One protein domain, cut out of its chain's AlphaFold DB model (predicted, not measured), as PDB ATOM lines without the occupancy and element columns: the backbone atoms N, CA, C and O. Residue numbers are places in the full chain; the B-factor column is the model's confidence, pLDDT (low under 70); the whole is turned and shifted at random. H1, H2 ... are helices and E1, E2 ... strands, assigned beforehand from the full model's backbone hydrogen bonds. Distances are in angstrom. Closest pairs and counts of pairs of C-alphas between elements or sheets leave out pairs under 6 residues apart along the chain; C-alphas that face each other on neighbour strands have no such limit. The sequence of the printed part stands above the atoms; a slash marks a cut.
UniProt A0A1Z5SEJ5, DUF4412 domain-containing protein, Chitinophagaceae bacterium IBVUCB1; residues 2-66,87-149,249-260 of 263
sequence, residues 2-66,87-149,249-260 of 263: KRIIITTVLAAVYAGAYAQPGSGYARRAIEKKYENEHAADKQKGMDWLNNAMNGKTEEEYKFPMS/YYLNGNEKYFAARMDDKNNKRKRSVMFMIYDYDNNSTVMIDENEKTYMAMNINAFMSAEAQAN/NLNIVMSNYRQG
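What this domain is: This is residues 2 to 66, 87 to 149 and 249 to 260 of the 263 residues of the protein "DUF4412 domain-containing protein" of Chitinophagaceae bacterium IBVUCB1 (UniProt A0A1Z5SEJ5). Picture a twisted wall of five strands, E2 to E6, with a small sheet of two strands, E1 and E7, crossing one face of it toward the E2 edge; together they make a lopsided sandwich, two sheets only partly face to face. Beyond the E6 edge three helices, H1, H2 and H3, fold back and forth in two helical hairpins, and the short H4 and H5 follow E6 on that side. The printed part has 140 residues, with five named helices and seven named strands in the order H1 H2 H3 E1 E2 E3 E4 E5 E6 H4 H5 E7. The larger sheet, E2 - E3 - E4 - E5 - E6, is an antiparallel meander, each strand the neighbour of the one before; E1 and E7 are antiparallel too, and the class is mixed, helices and strands. The whole is compact, with a radius of gyration of the C-alphas of 15.7 A and spans of 49 by 40 by 27 A.

How they stand to each other: Start at H1, residues 2 to 17, which forms a hairpin with H2, residues 25 to 38: they touch at a shallow tilt of 32 degrees, opposite ways. Their closest C-alphas are those of Val 13 and Ala 26, 6.0 A apart, and H2 touches H1 with residues 25 to 30 alone. H2 forms the next hairpin with H3, residues 42 to 52, at a steep tilt of 44 degrees; look at the C-alphas of Tyr 34 and Gly 45, their closest, 6.8 A apart. Further on comes E1, residues 60 to 63, and its neighbour is E7, residues 250 to 253, with N 63 and O 250 at 2.8 A. Past the first cut, E2, residues 87 to 89, is an edge strand beside E3, residues 95 to 101, with N 88 and O 97 at 2.8 A. E3 then pairs with E4, residues 112 to 117, where N 98 and O 114 are 2.8 A apart. E4 pairs with E5, residues 122 to 127, through N 115 and O 124 at 2.8 A. E5 pairs with the other edge strand, E6, residues 132 to 137, through N 125 and O 134 at 2.8 A. The facing parts of the two sheets are 9.5 A centre to centre, their strands at 78 degrees. H3 only grazes the larger sheet with residues 49 to 52, and H4, residues 138 to 141, only grazes it with residues 138 to 140. H3 and H4 touch, closest at the C-alphas of Ala 52 and Ala 140, 5.0 A apart. H5, residues 144 to 148, is close to but not clearly touching H4. Every O i to N i+4 pair is within hydrogen-bond range in H2, H3 and H5, and 10 of 12 are in H1; H4 is too short for such a pair.

Where its parts are: Find C-alpha 2 at (10.239, 3.929, 8.856); from there H1 runs 23.1 A to C-alpha 17. H2 measures 19.1 A and H3 15.1 A. Find C-alpha 95 at (-12.175, -7.331, 0.413), where E3 begins its 20.3 A; E4 measures 15.6 A, E5 16.2 A and E6 17.1 A. E7 ends at C-alpha 253, at (-16.970, -5.861, -13.039).

The domain as a whole: The C-alphas farthest apart are those of Ala 40 and Asn 249, at 49.3 A. Residues 67 to 86 are not printed, with 5.5 A between C-alphas 66 and 87; residues 150 to 248 are not printed, with 32.8 A between C-alphas 149 and 249. Of the links that are printed whole, none is long. Look for pLDDT under 70 at residues 2 to 40, 101 to 111 and 145 to 149 of this model; the mean of the printed part is 72.6.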
ATOM      1  N   LYS A   2      10.974   4.408  10.056       29.00
ATOM      2  CA  LYS A   2      10.239   3.929   8.856       29.00
ATOM      3  C   LYS A   2       8.694   3.907   8.957       29.00
ATOM      4  O   LYS A   2       8.028   4.028   7.939       29.00
ATOM      5  N   ARG A   3       8.106   3.802  10.160       28.41
ATOM      6  CA  ARG A   3       6.634   3.766  10.353       28.41
ATOM      7  C   ARG A   3       5.933   5.113  10.111       28.41
ATOM      8  O   ARG A   3       4.759   5.119   9.777       28.41
ATOM      9  N   ILE A   4       6.654   6.232  10.226       29.45
ATOM     10  CA  ILE A   4       6.110   7.581   9.980       29.45
ATOM     11  C   ILE A   4       5.885   7.806   8.474       29.45
ATOM     12  O   ILE A   4       4.956   8.502   8.077       29.45
ATOM     13  N   ILE A   5       6.672   7.149   7.617       32.84
ATOM     14  CA  ILE A   5       6.619   7.325   6.159       32.84
ATOM     15  C   ILE A   5       5.307   6.771   5.579       32.84
ATOM     16  O   ILE A   5       4.684   7.441   4.762       32.84
ATOM     17  N   ILE A   6       4.833   5.614   6.058       35.78
ATOM     18  CA  ILE A   6       3.625   4.931   5.551       35.78
ATOM     19  C   ILE A   6       2.375   5.796   5.746       35.78
ATOM     20  O   ILE A   6       1.656   6.076   4.788       35.78
ATOM     21  N   THR A   7       2.159   6.291   6.969       33.09
ATOM     22  CA  THR A   7       1.017   7.155   7.292       33.09
ATOM     23  C   THR A   7       1.090   8.477   6.534       33.09
ATOM     24  O   THR A   7       0.066   8.986   6.106       33.09
ATOM     25  N   THR A   8       2.296   9.004   6.296       33.06
ATOM     26  CA  THR A   8       2.496  10.290   5.607       33.06
ATOM     27  C   THR A   8       2.402  10.170   4.080       33.06
ATOM     28  O   THR A   8       2.100  11.151   3.413       33.06
ATOM     29  N   VAL A   9       2.692   9.008   3.480       36.00
ATOM     30  CA  VAL A   9       2.492   8.768   2.035       36.00
ATOM     31  C   VAL A   9       1.019   8.512   1.747       36.00
ATOM     32  O   VAL A   9       0.477   9.172   0.870       36.00
ATOM     33  N   LEU A  10       0.350   7.664   2.535       40.97
ATOM     34  CA  LEU A  10      -1.101   7.498   2.440       40.97
ATOM     35  C   LEU A  10      -1.806   8.833   2.698       40.97
ATOM     36  O   LEU A  10      -2.577   9.259   1.853       40.97
ATOM     37  N   ALA A  11      -1.477   9.562   3.770       38.28
ATOM     38  CA  ALA A  11      -2.060  10.881   4.037       38.28
ATOM     39  C   ALA A  11      -1.748  11.927   2.952       38.28
ATOM     40  O   ALA A  11      -2.575  12.800   2.735       38.28
ATOM     41  N   ALA A  12      -0.608  11.853   2.253       36.41
ATOM     42  CA  ALA A  12      -0.306  12.737   1.122       36.41
ATOM     43  C   ALA A  12      -1.043  12.332  -0.166       36.41
ATOM     44  O   ALA A  12      -1.434  13.208  -0.931       36.41
ATOM     45  N   VAL A  13      -1.270  11.033  -0.397       42.53
ATOM     46  CA  VAL A  13      -2.147  10.541  -1.472       42.53
ATOM     47  C   VAL A  13      -3.590  10.944  -1.183       42.53
ATOM     48  O   VAL A  13      -4.244  11.471  -2.071       42.53
ATOM     49  N   TYR A  14      -4.046  10.804   0.064       43.06
ATOM     50  CA  TYR A  14      -5.349  11.276   0.520       43.06
ATOM     51  C   TYR A  14      -5.449  12.802   0.377       43.06
ATOM     52  O   TYR A  14      -6.152  13.272  -0.505       43.06
ATOM     53  N   ALA A  15      -4.685  13.595   1.137       34.91
ATOM     54  CA  ALA A  15      -4.734  15.066   1.111       34.91
ATOM     55  C   ALA A  15      -4.474  15.676  -0.278       34.91
ATOM     56  O   ALA A  15      -5.022  16.723  -0.612       34.91
ATOM     57  N   GLY A  16      -3.642  15.027  -1.092       35.66
ATOM     58  CA  GLY A  16      -3.311  15.459  -2.441       35.66
ATOM     59  C   GLY A  16      -4.379  15.119  -3.485       35.66
ATOM     60  O   GLY A  16      -4.663  15.946  -4.349       35.66
ATOM     61  N   ALA A  17      -5.016  13.946  -3.388       38.69
ATOM     62  CA  ALA A  17      -6.143  13.585  -4.249       38.69
ATOM     63  C   ALA A  17      -7.375  14.473  -4.002       38.69
ATOM     64  O   ALA A  17      -8.141  14.706  -4.931       38.69
ATOM     65  N   TYR A  18      -7.521  15.040  -2.797       40.97
ATOM     66  CA  TYR A  18      -8.583  16.005  -2.480       40.97
ATOM     67  C   TYR A  18      -8.353  17.415  -3.064       40.97
ATOM     68  O   TYR A  18      -9.289  18.213  -3.122       40.97
ATOM     69  N   ALA A  19      -7.129  17.758  -3.493       37.31
ATOM     70  CA  ALA A  19      -6.778  19.140  -3.830       37.31
ATOM     71  C   ALA A  19      -6.931  19.508  -5.319       37.31
ATOM     72  O   ALA A  19      -7.182  20.680  -5.610       37.31
ATOM     73  N   GLN A  20      -6.783  18.572  -6.270       36.28
ATOM     74  CA  GLN A  20      -6.913  18.870  -7.709       36.28
ATOM     75  C   GLN A  20      -7.375  17.659  -8.547       36.28
ATOM     76  O   GLN A  20      -6.747  16.603  -8.478       36.28
ATOM     77  N   PRO A  21      -8.396  17.815  -9.418       34.66
ATOM     78  CA  PRO A  21      -8.827  16.761 -10.327       34.66
ATOM     79  C   PRO A  21      -7.822  16.648 -11.476       34.66
ATOM     80  O   PRO A  21      -7.661  17.571 -12.278       34.66
ATOM     81  N   GLY A  22      -7.111  15.527 -11.538       41.22
ATOM     82  CA  GLY A  22      -6.186  15.242 -12.625       41.22
ATOM     83  C   GLY A  22      -5.399  13.958 -12.402       41.22
ATOM     84  O   GLY A  22      -4.582  13.860 -11.489       41.22
ATOM     85  N   SER A  23      -5.590  13.017 -13.318       47.84
ATOM     86  CA  SER A  23      -4.986  11.686 -13.461       47.84
ATOM     87  C   SER A  23      -3.460  11.596 -13.415       47.84
ATOM     88  O   SER A  23      -2.904  10.513 -13.373       47.84
ATOM     89  N   GLY A  24      -2.725  12.701 -13.424       52.72
ATOM     90  CA  GLY A  24      -1.280  12.665 -13.203       52.72
ATOM     91  C   GLY A  24      -0.880  13.017 -11.776       52.72
ATOM     92  O   GLY A  24       0.281  12.862 -11.435       52.72
ATOM     93  N   TYR A  25      -1.785  13.531 -10.939       57.50
ATOM     94  CA  TYR A  25      -1.408  14.150  -9.671       57.50
ATOM     95  C   TYR A  25      -0.955  13.134  -8.624       57.50
ATOM     96  O   TYR A  25       0.109  13.334  -8.062       57.50
ATOM     97  N   ALA A  26      -1.687  12.039  -8.384       53.12
ATOM     98  CA  ALA A  26      -1.274  11.037  -7.394       53.12
ATOM     99  C   ALA A  26       0.103  10.446  -7.742       53.12
ATOM    100  O   ALA A  26       1.002  10.423  -6.905       53.12
ATOM    101  N   ARG A  27       0.300  10.089  -9.018       61.53
ATOM    102  CA  ARG A  27       1.595   9.650  -9.544       61.53
ATOM    103  C   ARG A  27       2.667  10.733  -9.390       61.53
ATOM    104  O   ARG A  27       3.688  10.449  -8.785       61.53
ATOM    105  N   ARG A  28       2.415  11.975  -9.819       64.12
ATOM    106  CA  ARG A  28       3.356  13.106  -9.682       64.12
ATOM    107  C   ARG A  28       3.648  13.481  -8.230       64.12
ATOM    108  O   ARG A  28       4.739  13.943  -7.939       64.12
ATOM    109  N   ALA A  29       2.695  13.331  -7.319       62.88
ATOM    110  CA  ALA A  29       2.862  13.616  -5.899       62.88
ATOM    111  C   ALA A  29       3.730  12.542  -5.238       62.88
ATOM    112  O   ALA A  29       4.614  12.874  -4.449       62.88
ATOM    113  N   ILE A  30       3.522  11.273  -5.605       63.16
ATOM    114  CA  ILE A  30       4.377  10.153  -5.205       63.16
ATOM    115  C   ILE A  30       5.783  10.318  -5.807       63.16
ATOM    116  O   ILE A  30       6.756  10.267  -5.059       63.16
ATOM    117  N   GLU A  31       5.887  10.584  -7.114       64.75
ATOM    118  CA  GLU A  31       7.143  10.854  -7.831       64.75
ATOM    119  C   GLU A  31       7.893  12.017  -7.179       64.75
ATOM    120  O   GLU A  31       9.005  11.825  -6.711       64.75
ATOM    121  N   LYS A  32       7.265  13.188  -7.023       67.62
ATOM    122  CA  LYS A  32       7.881  14.378  -6.417       67.62
ATOM    123  C   LYS A  32       8.333  14.137  -4.979       67.62
ATOM    124  O   LYS A  32       9.392  14.614  -4.579       67.62
ATOM    125  N   LYS A  33       7.542  13.420  -4.172       64.94
ATOM    126  CA  LYS A  33       7.926  13.094  -2.793       64.94
ATOM    127  C   LYS A  33       9.138  12.161  -2.768       64.94
ATOM    128  O   LYS A  33      10.065  12.403  -2.003       64.94
ATOM    129  N   TYR A  34       9.156  11.146  -3.626       64.88
ATOM    130  CA  TYR A  34      10.259  10.195  -3.708       64.88
ATOM    131  C   TYR A  34      11.524  10.816  -4.315       64.88
ATOM    132  O   TYR A  34      12.610  10.618  -3.784       64.88
ATOM    133  N   GLU A  35      11.405  11.612  -5.380       64.88
ATOM    134  CA  GLU A  35      12.513  12.362  -5.985       64.88
ATOM    135  C   GLU A  35      13.198  13.269  -4.960       64.88
ATOM    136  O   GLU A  35      14.425  13.330  -4.922       64.88
ATOM    137  N   ASN A  36      12.426  13.913  -4.081       65.62
ATOM    138  CA  ASN A  36      12.969  14.733  -2.999       65.62
ATOM    139  C   ASN A  36      13.684  13.906  -1.913       65.62
ATOM    140  O   ASN A  36      14.657  14.381  -1.333       65.62
ATOM    141  N   GLU A  37      13.219  12.685  -1.621       58.84
ATOM    142  CA  GLU A  37      13.772  11.820  -0.562       58.84
ATOM    143  C   GLU A  37      14.921  10.909  -1.054       58.84
ATOM    144  O   GLU A  37      15.747  10.461  -0.254       58.84
ATOM    145  N   HIS A  38      15.011  10.650  -2.363       62.16
ATOM    146  CA  HIS A  38      15.903   9.653  -2.970       62.16
ATOM    147  C   HIS A  38      16.569  10.123  -4.278       62.16
ATOM    148  O   HIS A  38      16.904   9.302  -5.134       62.16
ATOM    149  N   ALA A  39      16.830  11.428  -4.420       56.81
ATOM    150  CA  ALA A  39      17.433  12.064  -5.603       56.81
ATOM    151  C   ALA A  39      18.707  11.385  -6.164       56.81
ATOM    152  O   ALA A  39      19.054  11.596  -7.325       56.81
ATOM    153  N   ALA A  40      19.400  10.573  -5.358       61.09
ATOM    154  CA  ALA A  40      20.628   9.873  -5.725       61.09
ATOM    155  C   ALA A  40      20.427   8.617  -6.604       61.09
ATOM    156  O   ALA A  40      21.399   8.170  -7.206       61.09
ATOM    157  N   ASP A  41      19.217   8.044  -6.703       73.75
ATOM    158  CA  ASP A  41      18.971   6.823  -7.495       73.75
ATOM    159  C   ASP A  41      17.564   6.806  -8.123       73.75
ATOM    160  O   ASP A  41      16.611   6.200  -7.621       73.75
ATOM    161  N   LYS A  42      17.438   7.510  -9.256       74.19
ATOM    162  CA  LYS A  42      16.184   7.632 -10.017       74.19
ATOM    163  C   LYS A  42      15.649   6.285 -10.511       74.19
ATOM    164  O   LYS A  42      14.434   6.110 -10.557       74.19
ATOM    165  N   GLN A  43      16.526   5.341 -10.862       79.69
ATOM    166  CA  GLN A  43      16.111   4.037 -11.389       79.69
ATOM    167  C   GLN A  43      15.378   3.236 -10.316       79.69
ATOM    168  O   GLN A  43      14.259   2.776 -10.537       79.69
ATOM    169  N   LYS A  44      15.953   3.173  -9.114       76.94
ATOM    170  CA  LYS A  44      15.328   2.512  -7.968       76.94
ATOM    171  C   LYS A  44      13.971   3.118  -7.600       76.94
ATOM    172  O   LYS A  44      13.067   2.393  -7.181       76.94
ATOM    173  N   GLY A  45      13.811   4.430  -7.780       72.19
ATOM    174  CA  GLY A  45      12.525   5.108  -7.608       72.19
ATOM    175  C   GLY A  45      11.477   4.707  -8.636       72.19
ATOM    176  O   GLY A  45      10.338   4.421  -8.265       72.19
ATOM    177  N   MET A  46      11.865   4.616  -9.907       77.25
ATOM    178  CA  MET A  46      10.973   4.157 -10.974       77.25
ATOM    179  C   MET A  46      10.579   2.690 -10.796       77.25
ATOM    180  O   MET A  46       9.407   2.355 -10.956       77.25
ATOM    181  N   ASP A  47      11.514   1.828 -10.395       83.06
ATOM    182  CA  ASP A  47      11.236   0.415 -10.118       83.06
ATOM    183  C   ASP A  47      10.259   0.256  -8.946       83.06
ATOM    184  O   ASP A  47       9.298  -0.515  -9.020       83.06
ATOM    185  N   TRP A  48      10.457   1.030  -7.874       81.44
ATOM    186  CA  TRP A  48       9.534   1.045  -6.744       81.44
ATOM    187  C   TRP A  48       8.148   1.561  -7.142       81.44
ATOM    188  O   TRP A  48       7.152   0.942  -6.769       81.44
ATOM    189  N   LEU A  49       8.065   2.641  -7.926       78.44
ATOM    190  CA  LEU A  49       6.795   3.186  -8.407       78.44
ATOM    191  C   LEU A  49       6.062   2.179  -9.298       78.44
ATOM    192  O   LEU A  49       4.865   1.972  -9.125       78.44
ATOM    193  N   ASN A  50       6.770   1.519 -10.215       82.75
ATOM    194  CA  ASN A  50       6.193   0.477 -11.061       82.75
ATOM    195  C   ASN A  50       5.649  -0.678 -10.213       82.75
ATOM    196  O   ASN A  50       4.528  -1.122 -10.442       82.75
ATOM    197  N   ASN A  51       6.386  -1.116  -9.188       84.31
ATOM    198  CA  ASN A  51       5.899  -2.120  -8.242       84.31
ATOM    199  C   ASN A  51       4.670  -1.631  -7.454       84.31
ATOM    200  O   ASN A  51       3.703  -2.373  -7.297       84.31
ATOM    201  N   ALA A  52       4.681  -0.381  -6.987       84.25
ATOM    202  CA  ALA A  52       3.576   0.225  -6.250       84.25
ATOM    203  C   ALA A  52       2.307   0.370  -7.099       84.25
ATOM    204  O   ALA A  52       1.211   0.229  -6.570       84.25
ATOM    205  N   MET A  53       2.446   0.606  -8.403       84.25
ATOM    206  CA  MET A  53       1.344   0.786  -9.357       84.25
ATOM    207  C   MET A  53       0.897  -0.520 -10.033       84.25
ATOM    208  O   MET A  53       0.015  -0.497 -10.888       84.25
ATOM    209  N   ASN A  54       1.501  -1.651  -9.664       86.50
ATOM    210  CA  ASN A  54       1.181  -2.976 -10.189       86.50
ATOM    211  C   ASN A  54       0.320  -3.770  -9.193       86.50
ATOM    212  O   ASN A  54       0.649  -4.898  -8.817       86.50
ATOM    213  N   GLY A  55      -0.749  -3.143  -8.692       90.94
ATOM    214  CA  GLY A  55      -1.755  -3.847  -7.902       90.94
ATOM    215  C   GLY A  55      -2.533  -4.830  -8.773       90.94
ATOM    216  O   GLY A  55      -2.817  -4.551  -9.939       90.94
ATOM    217  N   LYS A  56      -2.882  -5.980  -8.203       94.38
ATOM    218  CA  LYS A  56      -3.782  -6.952  -8.831       94.38
ATOM    219  C   LYS A  56      -5.226  -6.626  -8.470       94.38
ATOM    220  O   LYS A  56      -5.481  -5.959  -7.468       94.38
ATOM    221  N   THR A  57      -6.152  -7.106  -9.285       95.56
ATOM    222  CA  THR A  57      -7.586  -7.003  -9.020       95.56
ATOM    223  C   THR A  57      -8.247  -8.352  -9.232       95.56
ATOM    224  O   THR A  57      -7.745  -9.164 -10.010       95.56
ATOM    225  N   GLU A  58      -9.400  -8.548  -8.606       96.31
ATOM    226  CA  GLU A  58     -10.347  -9.574  -9.029       96.31
ATOM    227  C   GLU A  58     -10.947  -9.215 -10.397       96.31
ATOM    228  O   GLU A  58     -10.878  -8.064 -10.843       96.31
ATOM    229  N   GLU A  59     -11.552 -10.192 -11.074       96.69
ATOM    230  CA  GLU A  59     -12.371  -9.916 -12.264       96.69
ATOM    231  C   GLU A  59     -13.642  -9.140 -11.887       96.69
ATOM    232  O   GLU A  59     -14.118  -8.279 -12.635       96.69
ATOM    233  N   GLU A  60     -14.174  -9.432 -10.700       97.25
ATOM    234  CA  GLU A  60     -15.447  -8.933 -10.206       97.25
ATOM    235  C   GLU A  60     -15.416  -8.786  -8.677       97.25
ATOM    236  O   GLU A  60     -15.033  -9.709  -7.962       97.25
ATOM    237  N   TYR A  61     -15.875  -7.640  -8.169       96.75
ATOM    238  CA  TYR A  61     -16.072  -7.402  -6.739       96.75
ATOM    239  C   TYR A  61     -17.560  -7.309  -6.407       96.75
ATOM    240  O   TYR A  61     -18.268  -6.450  -6.937       96.75
ATOM    241  N   LYS A  62     -18.024  -8.156  -5.483       95.94
ATOM    242  CA  LYS A  62     -19.429  -8.244  -5.065       95.94
ATOM    243  C   LYS A  62     -19.604  -7.766  -3.641       95.94
ATOM    244  O   LYS A  62     -18.969  -8.284  -2.729       95.94
ATOM    245  N   PHE A  63     -20.544  -6.853  -3.446       93.75
ATOM    246  CA  PHE A  63     -20.878  -6.293  -2.147       93.75
ATOM    247  C   PHE A  63     -22.382  -6.434  -1.890       93.75
ATOM    248  O   PHE A  63     -23.163  -5.535  -2.223       93.75
ATOM    249  N   PRO A  64     -22.827  -7.567  -1.318       92.44
ATOM    250  CA  PRO A  64     -24.238  -7.772  -0.991       92.44
ATOM    251  C   PRO A  64     -24.755  -6.740   0.020       92.44
ATOM    252  O   PRO A  64     -25.937  -6.402  -0.004       92.44
ATOM    253  N   MET A  65     -23.876  -6.190   0.865       89.69
ATOM    254  CA  MET A  65     -24.237  -5.222   1.894       89.69
ATOM    255  C   MET A  65     -23.539  -3.879   1.729       89.69
ATOM    256  O   MET A  65     -22.411  -3.799   1.241       89.69
ATOM    257  N   SER A  66     -24.162  -2.849   2.291       90.81
ATOM    258  CA  SER A  66     -23.508  -1.590   2.603       90.81
ATOM    259  C   SER A  66     -23.889  -1.091   3.993       90.81
ATOM    260  O   SER A  66     -24.944  -1.425   4.530       90.81
ATOM    261  N   TYR A  87     -19.522   2.210   3.428       89.00
ATOM    262  CA  TYR A  87     -18.741   0.987   3.292       89.00
ATOM    263  C   TYR A  87     -19.576  -0.084   2.605       89.00
ATOM    264  O   TYR A  87     -20.752  -0.254   2.912       89.00
ATOM    265  N   TYR A  88     -18.949  -0.841   1.717       91.25
ATOM    266  CA  TYR A  88     -19.547  -1.941   0.976       91.25
ATOM    267  C   TYR A  88     -18.831  -3.225   1.364       91.25
ATOM    268  O   TYR A  88     -17.601  -3.303   1.303       91.25
ATOM    269  N   LEU A  89     -19.598  -4.213   1.814       87.38
ATOM    270  CA  LEU A  89     -19.077  -5.369   2.533       87.38
ATOM    271  C   LEU A  89     -19.537  -6.673   1.893       87.38
ATOM    272  O   LEU A  89     -20.654  -6.784   1.382       87.38
ATOM    273  N   ASN A  90     -18.677  -7.677   2.013       87.06
ATOM    274  CA  ASN A  90     -18.984  -9.067   1.726       87.06
ATOM    275  C   ASN A  90     -18.403  -9.933   2.849       87.06
ATOM    276  O   ASN A  90     -17.210  -9.866   3.127       87.06
ATOM    277  N   GLY A  91     -19.241 -10.697   3.547       80.88
ATOM    278  CA  GLY A  91     -18.782 -11.505   4.683       80.88
ATOM    279  C   GLY A  91     -17.946 -12.725   4.286       80.88
ATOM    280  O   GLY A  91     -17.190 -13.244   5.100       80.88
ATOM    281  N   ASN A  92     -18.044 -13.160   3.027       85.12
ATOM    282  CA  ASN A  92     -17.362 -14.358   2.532       85.12
ATOM    283  C   ASN A  92     -16.026 -14.054   1.848       85.12
ATOM    284  O   ASN A  92     -15.290 -14.974   1.508       85.12
ATOM    285  N   GLU A  93     -15.716 -12.775   1.656       88.06
ATOM    286  CA  GLU A  93     -14.568 -12.324   0.881       88.06
ATOM    287  C   GLU A  93     -13.629 -11.501   1.758       88.06
ATOM    288  O   GLU A  93     -14.035 -10.894   2.751       88.06
ATOM    289  N   LYS A  94     -12.354 -11.436   1.380       86.75
ATOM    290  CA  LYS A  94     -11.352 -10.620   2.083       86.75
ATOM    291  C   LYS A  94     -11.108  -9.309   1.354       86.75
ATOM    292  O   LYS A  94      -9.973  -8.853   1.210       86.75
ATOM    293  N   TYR A  95     -12.190  -8.688   0.916       88.50
ATOM    294  CA  TYR A  95     -12.175  -7.331   0.413       88.50
ATOM    295  C   TYR A  95     -13.371  -6.548   0.941       88.50
ATOM    296  O   TYR A  95     -14.415  -7.100   1.289       88.50
ATOM    297  N   PHE A  96     -13.218  -5.234   0.998       89.69
ATOM    298  CA  PHE A  96     -14.319  -4.306   1.230       89.69
ATOM    299  C   PHE A  96     -14.087  -3.051   0.403       89.69
ATOM    300  O   PHE A  96     -12.960  -2.787  -0.015       89.69
ATOM    301  N   ALA A  97     -15.130  -2.258   0.188       90.94
ATOM    302  CA  ALA A  97     -14.978  -0.949  -0.424       90.94
ATOM    303  C   ALA A  97     -15.471   0.171   0.484       90.94
ATOM    304  O   ALA A  97     -16.272  -0.048   1.389       90.94
ATOM    305  N   ALA A  98     -14.967   1.371   0.241       89.50
ATOM    306  CA  ALA A  98     -15.394   2.596   0.885       89.50
ATOM    307  C   ALA A  98     -15.638   3.667  -0.177       89.50
ATOM    308  O   ALA A  98     -14.871   3.804  -1.133       89.50
ATOM    309  N   ARG A  99     -16.700   4.438   0.017       87.38
ATOM    310  CA  ARG A  99     -17.055   5.605  -0.778       87.38
ATOM    311  C   ARG A  99     -17.205   6.783   0.173       87.38
ATOM    312  O   ARG A  99     -18.009   6.731   1.098       87.38
ATOM    313  N   MET A 100     -16.418   7.825  -0.052       78.62
ATOM    314  CA  MET A 100     -16.482   9.058   0.732       78.62
ATOM    315  C   MET A 100     -17.270  10.106  -0.059       78.62
ATOM    316  O   MET A 100     -16.965  10.343  -1.231       78.62
ATOM    317  N   ASP A 101     -18.288  10.701   0.562       68.06
ATOM    318  CA  ASP A 101     -19.056  11.806  -0.020       68.06
ATOM    319  C   ASP A 101     -18.481  13.138   0.482       68.06
ATOM    320  O   ASP A 101     -18.719  13.543   1.619       68.06
ATOM    321  N   ASP A 102     -17.684  13.814  -0.347       58.88
ATOM    322  CA  ASP A 102     -17.141  15.136  -0.017       58.88
ATOM    323  C   ASP A 102     -18.187  16.217  -0.334       58.88
ATOM    324  O   ASP A 102     -18.195  16.842  -1.402       58.88
ATOM    325  N   LYS A 103     -19.111  16.425   0.609       54.34
ATOM    326  CA  LYS A 103     -20.178  17.436   0.507       54.34
ATOM    327  C   LYS A 103     -19.644  18.877   0.508       54.34
ATOM    328  O   LYS A 103     -20.352  19.785   0.067       54.34
ATOM    329  N   ASN A 104     -18.409  19.104   0.965       50.78
ATOM    330  CA  ASN A 104     -17.840  20.440   1.165       50.78
ATOM    331  C   ASN A 104     -17.036  20.951  -0.040       50.78
ATOM    332  O   ASN A 104     -16.809  22.160  -0.174       50.78
ATOM    333  N   ASN A 105     -16.652  20.079  -0.970       49.69
ATOM    334  CA  ASN A 105     -15.809  20.463  -2.094       49.69
ATOM    335  C   ASN A 105     -16.629  20.813  -3.346       49.69
ATOM    336  O   ASN A 105     -16.934  19.994  -4.212       49.69
ATOM    337  N   LYS A 106     -16.956  22.107  -3.480       44.09
ATOM    338  CA  LYS A 106     -17.662  22.685  -4.645       44.09
ATOM    339  C   LYS A 106     -16.892  22.543  -5.972       44.09
ATOM    340  O   LYS A 106     -17.437  22.860  -7.031       44.09
ATOM    341  N   ARG A 107     -15.634  22.086  -5.955       43.38
ATOM    342  CA  ARG A 107     -14.798  21.880  -7.148       43.38
ATOM    343  C   ARG A 107     -14.766  20.400  -7.544       43.38
ATOM    344  O   ARG A 107     -13.764  19.731  -7.366       43.38
ATOM    345  N   LYS A 108     -15.858  19.969  -8.188       46.97
ATOM    346  CA  LYS A 108     -16.049  18.693  -8.911       46.97
ATOM    347  C   LYS A 108     -15.974  17.417  -8.051       46.97
ATOM    348  O   LYS A 108     -14.924  17.007  -7.582       46.97
ATOM    349  N   ARG A 109     -17.134  16.755  -7.972       47.50
ATOM    350  CA  ARG A 109     -17.429  15.438  -7.386       47.50
ATOM    351  C   ARG A 109     -16.547  14.306  -7.952       47.50
ATOM    352  O   ARG A 109     -17.032  13.517  -8.761       47.50
ATOM    353  N   SER A 110     -15.285  14.174  -7.552       50.41
ATOM    354  CA  SER A 110     -14.613  12.875  -7.689       50.41
ATOM    355  C   SER A 110     -14.964  12.040  -6.463       50.41
ATOM    356  O   SER A 110     -14.266  12.069  -5.451       50.41
ATOM    357  N   VAL A 111     -16.100  11.348  -6.537       57.31
ATOM    358  CA  VAL A 111     -16.464  10.320  -5.560       57.31
ATOM    359  C   VAL A 111     -15.402   9.229  -5.667       57.31
ATOM    360  O   VAL A 111     -15.336   8.527  -6.673       57.31
ATOM    361  N   MET A 112     -14.525   9.128  -4.670       70.50
ATOM    362  CA  MET A 112     -13.485   8.105  -4.661       70.50
ATOM    363  C   MET A 112     -14.096   6.802  -4.150       70.50
ATOM    364  O   MET A 112     -14.367   6.670  -2.956       70.50
ATOM    365  N   PHE A 113     -14.333   5.854  -5.057       88.56
ATOM    366  CA  PHE A 113     -14.703   4.490  -4.696       88.56
ATOM    367  C   PHE A 113     -13.426   3.662  -4.567       88.56
ATOM    368  O   PHE A 113     -12.713   3.440  -5.546       88.56
ATOM    369  N   MET A 114     -13.101   3.253  -3.344       90.81
ATOM    370  CA  MET A 114     -11.857   2.560  -3.036       90.81
ATOM    371  C   MET A 114     -12.143   1.151  -2.540       90.81
ATOM    372  O   MET A 114     -12.839   0.990  -1.545       90.81
ATOM    373  N   ILE A 115     -11.567   0.147  -3.191       92.62
ATOM    374  CA  ILE A 115     -11.622  -1.257  -2.786       92.62
ATOM    375  C   ILE A 115     -10.304  -1.617  -2.109       92.62
ATOM    376  O   ILE A 115      -9.224  -1.390  -2.655       92.62
ATOM    377  N   TYR A 116     -10.390  -2.193  -0.921       88.56
ATOM    378  CA  TYR A 116      -9.273  -2.795  -0.211       88.56
ATOM    379  C   TYR A 116      -9.348  -4.298  -0.403       88.56
ATOM    380  O   TYR A 116     -10.238  -4.942   0.144       88.56
ATOM    381  N   ASP A 117      -8.412  -4.840  -1.168       91.31
ATOM    382  CA  ASP A 117      -8.346  -6.246  -1.532       91.31
ATOM    383  C   ASP A 117      -7.171  -6.906  -0.803       91.31
ATOM    384  O   ASP A 117      -5.993  -6.699  -1.126       91.31
ATOM    385  N   TYR A 118      -7.480  -7.650   0.257       84.69
ATOM    386  CA  TYR A 118      -6.450  -8.251   1.095       84.69
ATOM    387  C   TYR A 118      -5.862  -9.526   0.499       84.69
ATOM    388  O   TYR A 118      -4.702  -9.807   0.804       84.69
ATOM    389  N   ASP A 119      -6.599 -10.262  -0.335       88.12
ATOM    390  CA  ASP A 119      -6.063 -11.454  -1.000       88.12
ATOM    391  C   ASP A 119      -5.056 -11.047  -2.084       88.12
ATOM    392  O   ASP A 119      -3.933 -11.561  -2.122       88.12
ATOM    393  N   ASN A 120      -5.366 -10.002  -2.857       92.00
ATOM    394  CA  ASN A 120      -4.454  -9.447  -3.858       92.00
ATOM    395  C   ASN A 120      -3.445  -8.434  -3.306       92.00
ATOM    396  O   ASN A 120      -2.621  -7.908  -4.060       92.00
ATOM    397  N   ASN A 121      -3.480  -8.142  -2.003       88.62
ATOM    398  CA  ASN A 121      -2.663  -7.110  -1.355       88.62
ATOM    399  C   ASN A 121      -2.725  -5.760  -2.082       88.62
ATOM    400  O   ASN A 121      -1.708  -5.076  -2.214       88.62
ATOM    401  N   SER A 122      -3.907  -5.387  -2.558       91.19
ATOM    402  CA  SER A 122      -4.080  -4.262  -3.462       91.19
ATOM    403  C   SER A 122      -5.133  -3.281  -2.964       91.19
ATOM    404  O   SER A 122      -6.093  -3.644  -2.290       91.19
ATOM    405  N   THR A 123      -4.933  -2.009  -3.285       90.38
ATOM    406  CA  THR A 123      -5.954  -0.971  -3.154       90.38
ATOM    407  C   THR A 123      -6.370  -0.558  -4.553       90.38
ATOM    408  O   THR A 123      -5.532  -0.098  -5.327       90.38
ATOM    409  N   VAL A 124      -7.646  -0.726  -4.882       92.50
ATOM    410  CA  VAL A 124      -8.206  -0.354  -6.182       92.50
ATOM    411  C   VAL A 124      -8.979   0.944  -6.023       92.50
ATOM    412  O   VAL A 124      -9.946   1.006  -5.275       92.50
ATOM    413  N   MET A 125      -8.552   1.993  -6.710       90.31
ATOM    414  CA  MET A 125      -9.275   3.257  -6.801       90.31
ATOM    415  C   MET A 125     -10.037   3.284  -8.115       90.31
ATOM    416  O   MET A 125      -9.436   3.128  -9.178       90.31
ATOM    417  N   ILE A 126     -11.345   3.486  -8.036       89.44
ATOM    418  CA  ILE A 126     -12.247   3.491  -9.180       89.44
ATOM    419  C   ILE A 126     -12.823   4.890  -9.352       89.44
ATOM    420  O   ILE A 126     -13.380   5.468  -8.418       89.44
ATOM    421  N   ASP A 127     -12.711   5.402 -10.573       86.81
ATOM    422  CA  ASP A 127     -13.475   6.547 -11.039       86.81
ATOM    423  C   ASP A 127     -14.704   6.027 -11.792       86.81
ATOM    424  O   ASP A 127     -14.624   5.551 -12.931       86.81
ATOM    425  N   GLU A 128     -15.855   6.073 -11.125       83.31
ATOM    426  CA  GLU A 128     -17.114   5.575 -11.676       83.31
ATOM    427  C   GLU A 128     -17.657   6.441 -12.820       83.31
ATOM    428  O   GLU A 128     -18.423   5.915 -13.638       83.31
ATOM    429  N   ASN A 129     -17.247   7.716 -12.893       83.56
ATOM    430  CA  ASN A 129     -17.661   8.664 -13.928       83.56
ATOM    431  C   ASN A 129     -16.846   8.452 -15.205       83.56
ATOM    432  O   ASN A 129     -17.414   8.252 -16.275       83.56
ATOM    433  N   GLU A 130     -15.519   8.429 -15.077       85.31
ATOM    434  CA  GLU A 130     -14.600   8.254 -16.209       85.31
ATOM    435  C   GLU A 130     -14.452   6.787 -16.635       85.31
ATOM    436  O   GLU A 130     -13.773   6.488 -17.618       85.31
ATOM    437  N   LYS A 131     -15.057   5.853 -15.884       89.50
ATOM    438  CA  LYS A 131     -14.906   4.401 -16.072       89.50
ATOM    439  C   LYS A 131     -13.437   4.000 -16.150       89.50
ATOM    440  O   LYS A 131     -13.009   3.238 -17.018       89.50
ATOM    441  N   THR A 132     -12.655   4.526 -15.214       89.75
ATOM    442  CA  THR A 132     -11.240   4.188 -15.082       89.75
ATOM    443  C   THR A 132     -10.925   3.645 -13.705       89.75
ATOM    444  O   THR A 132     -11.666   3.875 -12.752       89.75
ATOM    445  N   TYR A 133      -9.821   2.911 -13.597       90.44
ATOM    446  CA  TYR A 133      -9.323   2.466 -12.304       90.44
ATOM    447  C   TYR A 133      -7.798   2.481 -12.221       90.44
ATOM    448  O   TYR A 133      -7.076   2.442 -13.221       90.44
ATOM    449  N   MET A 134      -7.312   2.500 -10.986       89.94
ATOM    450  CA  MET A 134      -5.924   2.254 -10.624       89.94
ATOM    451  C   MET A 134      -5.880   1.184  -9.543       89.94
ATOM    452  O   MET A 134      -6.605   1.288  -8.562       89.94
ATOM    453  N   ALA A 135      -4.987   0.209  -9.681       91.56
ATOM    454  CA  ALA A 135      -4.698  -0.755  -8.630       91.56
ATOM    455  C   ALA A 135      -3.280  -0.527  -8.096       91.56
ATOM    456  O   ALA A 135      -2.315  -0.496  -8.857       91.56
ATOM    457  N   MET A 136      -3.158  -0.362  -6.785       89.75
ATOM    458  CA  MET A 136      -1.889  -0.143  -6.102       89.75
ATOM    459  C   MET A 136      -1.526  -1.347  -5.247       89.75
ATOM    460  O   MET A 136      -2.342  -1.806  -4.455       89.75
ATOM    461  N   ASN A 137      -0.286  -1.818  -5.348       87.88
ATOM    462  CA  ASN A 137       0.247  -2.870  -4.495       87.88
ATOM    463  C   ASN A 137       0.569  -2.305  -3.103       87.88
ATOM    464  O   ASN A 137       1.540  -1.566  -2.919       87.88
ATOM    465  N   ILE A 138      -0.209  -2.701  -2.098       82.50
ATOM    466  CA  ILE A 138      -0.043  -2.267  -0.706       82.50
ATOM    467  C   ILE A 138       1.323  -2.701  -0.156       82.50
ATOM    468  O   ILE A 138       1.938  -1.971   0.623       82.50
ATOM    469  N   ASN A 139       1.843  -3.860  -0.578       82.56
ATOM    470  CA  ASN A 139       3.114  -4.378  -0.068       82.56
ATOM    471  C   ASN A 139       4.293  -3.467  -0.433       82.56
ATOM    472  O   ASN A 139       5.242  -3.383   0.345       82.56
ATOM    473  N   ALA A 140       4.217  -2.721  -1.541       81.12
ATOM    474  CA  ALA A 140       5.242  -1.742  -1.911       81.12
ATOM    475  C   ALA A 140       5.423  -0.639  -0.848       81.12
ATOM    476  O   ALA A 140       6.499  -0.048  -0.744       81.12
ATOM    477  N   PHE A 141       4.399  -0.397  -0.026       75.38
ATOM    478  CA  PHE A 141       4.400   0.598   1.046       75.38
ATOM    479  C   PHE A 141       4.677  -0.003   2.431       75.38
ATOM    480  O   PHE A 141       4.745   0.733   3.412       75.38
ATOM    481  N   MET A 142       4.848  -1.322   2.544       70.00
ATOM    482  CA  MET A 142       5.062  -2.013   3.817       70.00
ATOM    483  C   MET A 142       6.505  -2.513   3.949       70.00
ATOM    484  O   MET A 142       7.109  -2.972   2.983       70.00
ATOM    485  N   SER A 143       7.061  -2.490   5.166       71.12
ATOM    486  CA  SER A 143       8.318  -3.200   5.441       71.12
ATOM    487  C   SER A 143       8.107  -4.717   5.392       71.12
ATOM    488  O   SER A 143       7.010  -5.190   5.681       71.12
ATOM    489  N   ALA A 144       9.163  -5.489   5.120       72.88
ATOM    490  CA  ALA A 144       9.106  -6.956   5.142       72.88
ATOM    491  C   ALA A 144       8.560  -7.508   6.476       72.88
ATOM    492  O   ALA A 144       7.752  -8.429   6.490       72.88
ATOM    493  N   GLU A 145       8.930  -6.888   7.600       67.62
ATOM    494  CA  GLU A 145       8.392  -7.217   8.926       67.62
ATOM    495  C   GLU A 145       6.883  -6.931   9.031       67.62
ATOM    496  O   GLU A 145       6.129  -7.744   9.559       67.62
ATOM    497  N   ALA A 146       6.421  -5.789   8.512       64.12
ATOM    498  CA  ALA A 146       5.002  -5.443   8.521       64.12
ATOM    499  C   ALA A 146       4.192  -6.382   7.614       64.12
ATOM    500  O   ALA A 146       3.077  -6.750   7.971       64.12
ATOM    501  N   GLN A 147       4.756  -6.797   6.477       69.44
ATOM    502  CA  GLN A 147       4.156  -7.797   5.593       69.44
ATOM    503  C   GLN A 147       4.070  -9.163   6.294       69.44
ATOM    504  O   GLN A 147       2.998  -9.757   6.344       69.44
ATOM    505  N   ALA A 148       5.161  -9.623   6.917       67.81
ATOM    506  CA  ALA A 148       5.229 -10.908   7.622       67.81
ATOM    507  C   ALA A 148       4.327 -10.990   8.867       67.81
ATOM    508  O   ALA A 148       3.995 -12.084   9.332       67.81
ATOM    509  N   ASN A 149       3.942  -9.841   9.420       62.28
ATOM    510  CA  ASN A 149       3.040  -9.737  10.565       62.28
ATOM    511  C   ASN A 149       1.613  -9.320  10.175       62.28
ATOM    512  O   ASN A 149       0.754  -9.181  11.047       62.28
ATOM    513  N   ASN A 249     -26.316  -5.090  -2.932       94.25
ATOM    514  CA  ASN A 249     -26.058  -5.851  -4.163       94.25
ATOM    515  C   ASN A 249     -25.198  -5.095  -5.192       94.25
ATOM    516  O   ASN A 249     -25.427  -5.192  -6.400       94.25
ATOM    517  N   LEU A 250     -24.210  -4.330  -4.720       95.31
ATOM    518  CA  LEU A 250     -23.302  -3.607  -5.597       95.31
ATOM    519  C   LEU A 250     -22.334  -4.603  -6.230       95.31
ATOM    520  O   LEU A 250     -21.737  -5.432  -5.544       95.31
ATOM    521  N   ASN A 251     -22.161  -4.482  -7.539       96.56
ATOM    522  CA  ASN A 251     -21.273  -5.327  -8.305       96.56
ATOM    523  C   ASN A 251     -20.364  -4.476  -9.191       96.56
ATOM    524  O   ASN A 251     -20.847  -3.635  -9.952       96.56
ATOM    525  N   ILE A 252     -19.059  -4.706  -9.095       96.12
ATOM    526  CA  ILE A 252     -18.039  -4.011  -9.873       96.12
ATOM    527  C   ILE A 252     -17.328  -5.035 -10.746       96.12
ATOM    528  O   ILE A 252     -16.491  -5.794 -10.269       96.12
ATOM    529  N   VAL A 253     -17.640  -5.024 -12.038       96.94
ATOM    530  CA  VAL A 253     -16.970  -5.861 -13.039       96.94
ATOM    531  C   VAL A 253     -15.807  -5.070 -13.625       96.94
ATOM    532  O   VAL A 253     -16.026  -4.048 -14.279       96.94
ATOM    533  N   MET A 254     -14.571  -5.519 -13.402       95.12
ATOM    534  CA  MET A 254     -13.377  -4.729 -13.726       95.12
ATOM    535  C   MET A 254     -13.190  -4.500 -15.228       95.12
ATOM    536  O   MET A 254     -12.673  -3.457 -15.617       95.12
ATOM    537  N   SER A 255     -13.687  -5.397 -16.085       95.81
ATOM    538  CA  SER A 255     -13.651  -5.224 -17.546       95.81
ATOM    539  C   SER A 255     -14.481  -4.035 -18.053       95.81
ATOM    540  O   SER A 255     -14.240  -3.554 -19.159       95.81
ATOM    541  N   ASN A 256     -15.402  -3.502 -17.238       95.69
ATOM    542  CA  ASN A 256     -16.141  -2.273 -17.543       95.69
ATOM    543  C   ASN A 256     -15.316  -0.997 -17.306       95.69
ATOM    544  O   ASN A 256     -15.793   0.102 -17.600       95.69
ATOM    545  N   TYR A 257     -14.109  -1.123 -16.751       92.62
ATOM    546  CA  TYR A 257     -13.239  -0.010 -16.408       92.62
ATOM    547  C   TYR A 257     -11.905  -0.154 -17.131       92.62
ATOM    548  O   TYR A 257     -11.269  -1.205 -17.127       92.62
ATOM    549  N   ARG A 258     -11.427   0.935 -17.729       91.81
ATOM    550  CA  ARG A 258     -10.092   0.953 -18.325       91.81
ATOM    551  C   ARG A 258      -9.044   1.146 -17.232       91.81
ATOM    552  O   ARG A 258      -9.140   2.082 -16.437       91.81
ATOM    553  N   GLN A 259      -8.008   0.310 -17.232       85.88
ATOM    554  CA  GLN A 259      -6.856   0.518 -16.359       85.88
ATOM    555  C   GLN A 259      -6.100   1.788 -16.767       85.88
ATOM    556  O   GLN A 259      -5.794   2.001 -17.942       85.88
ATOM    557  N   GLY A 260      -5.769   2.617 -15.782       72.69
ATOM    558  CA  GLY A 260      -5.114   3.903 -15.985       72.69
ATOM    559  C   GLY A 260      -6.094   5.058 -15.832       72.69
ATOM    560  O   GLY A 260      -7.243   4.984 -16.247       72.69
TER     561      GLY A 260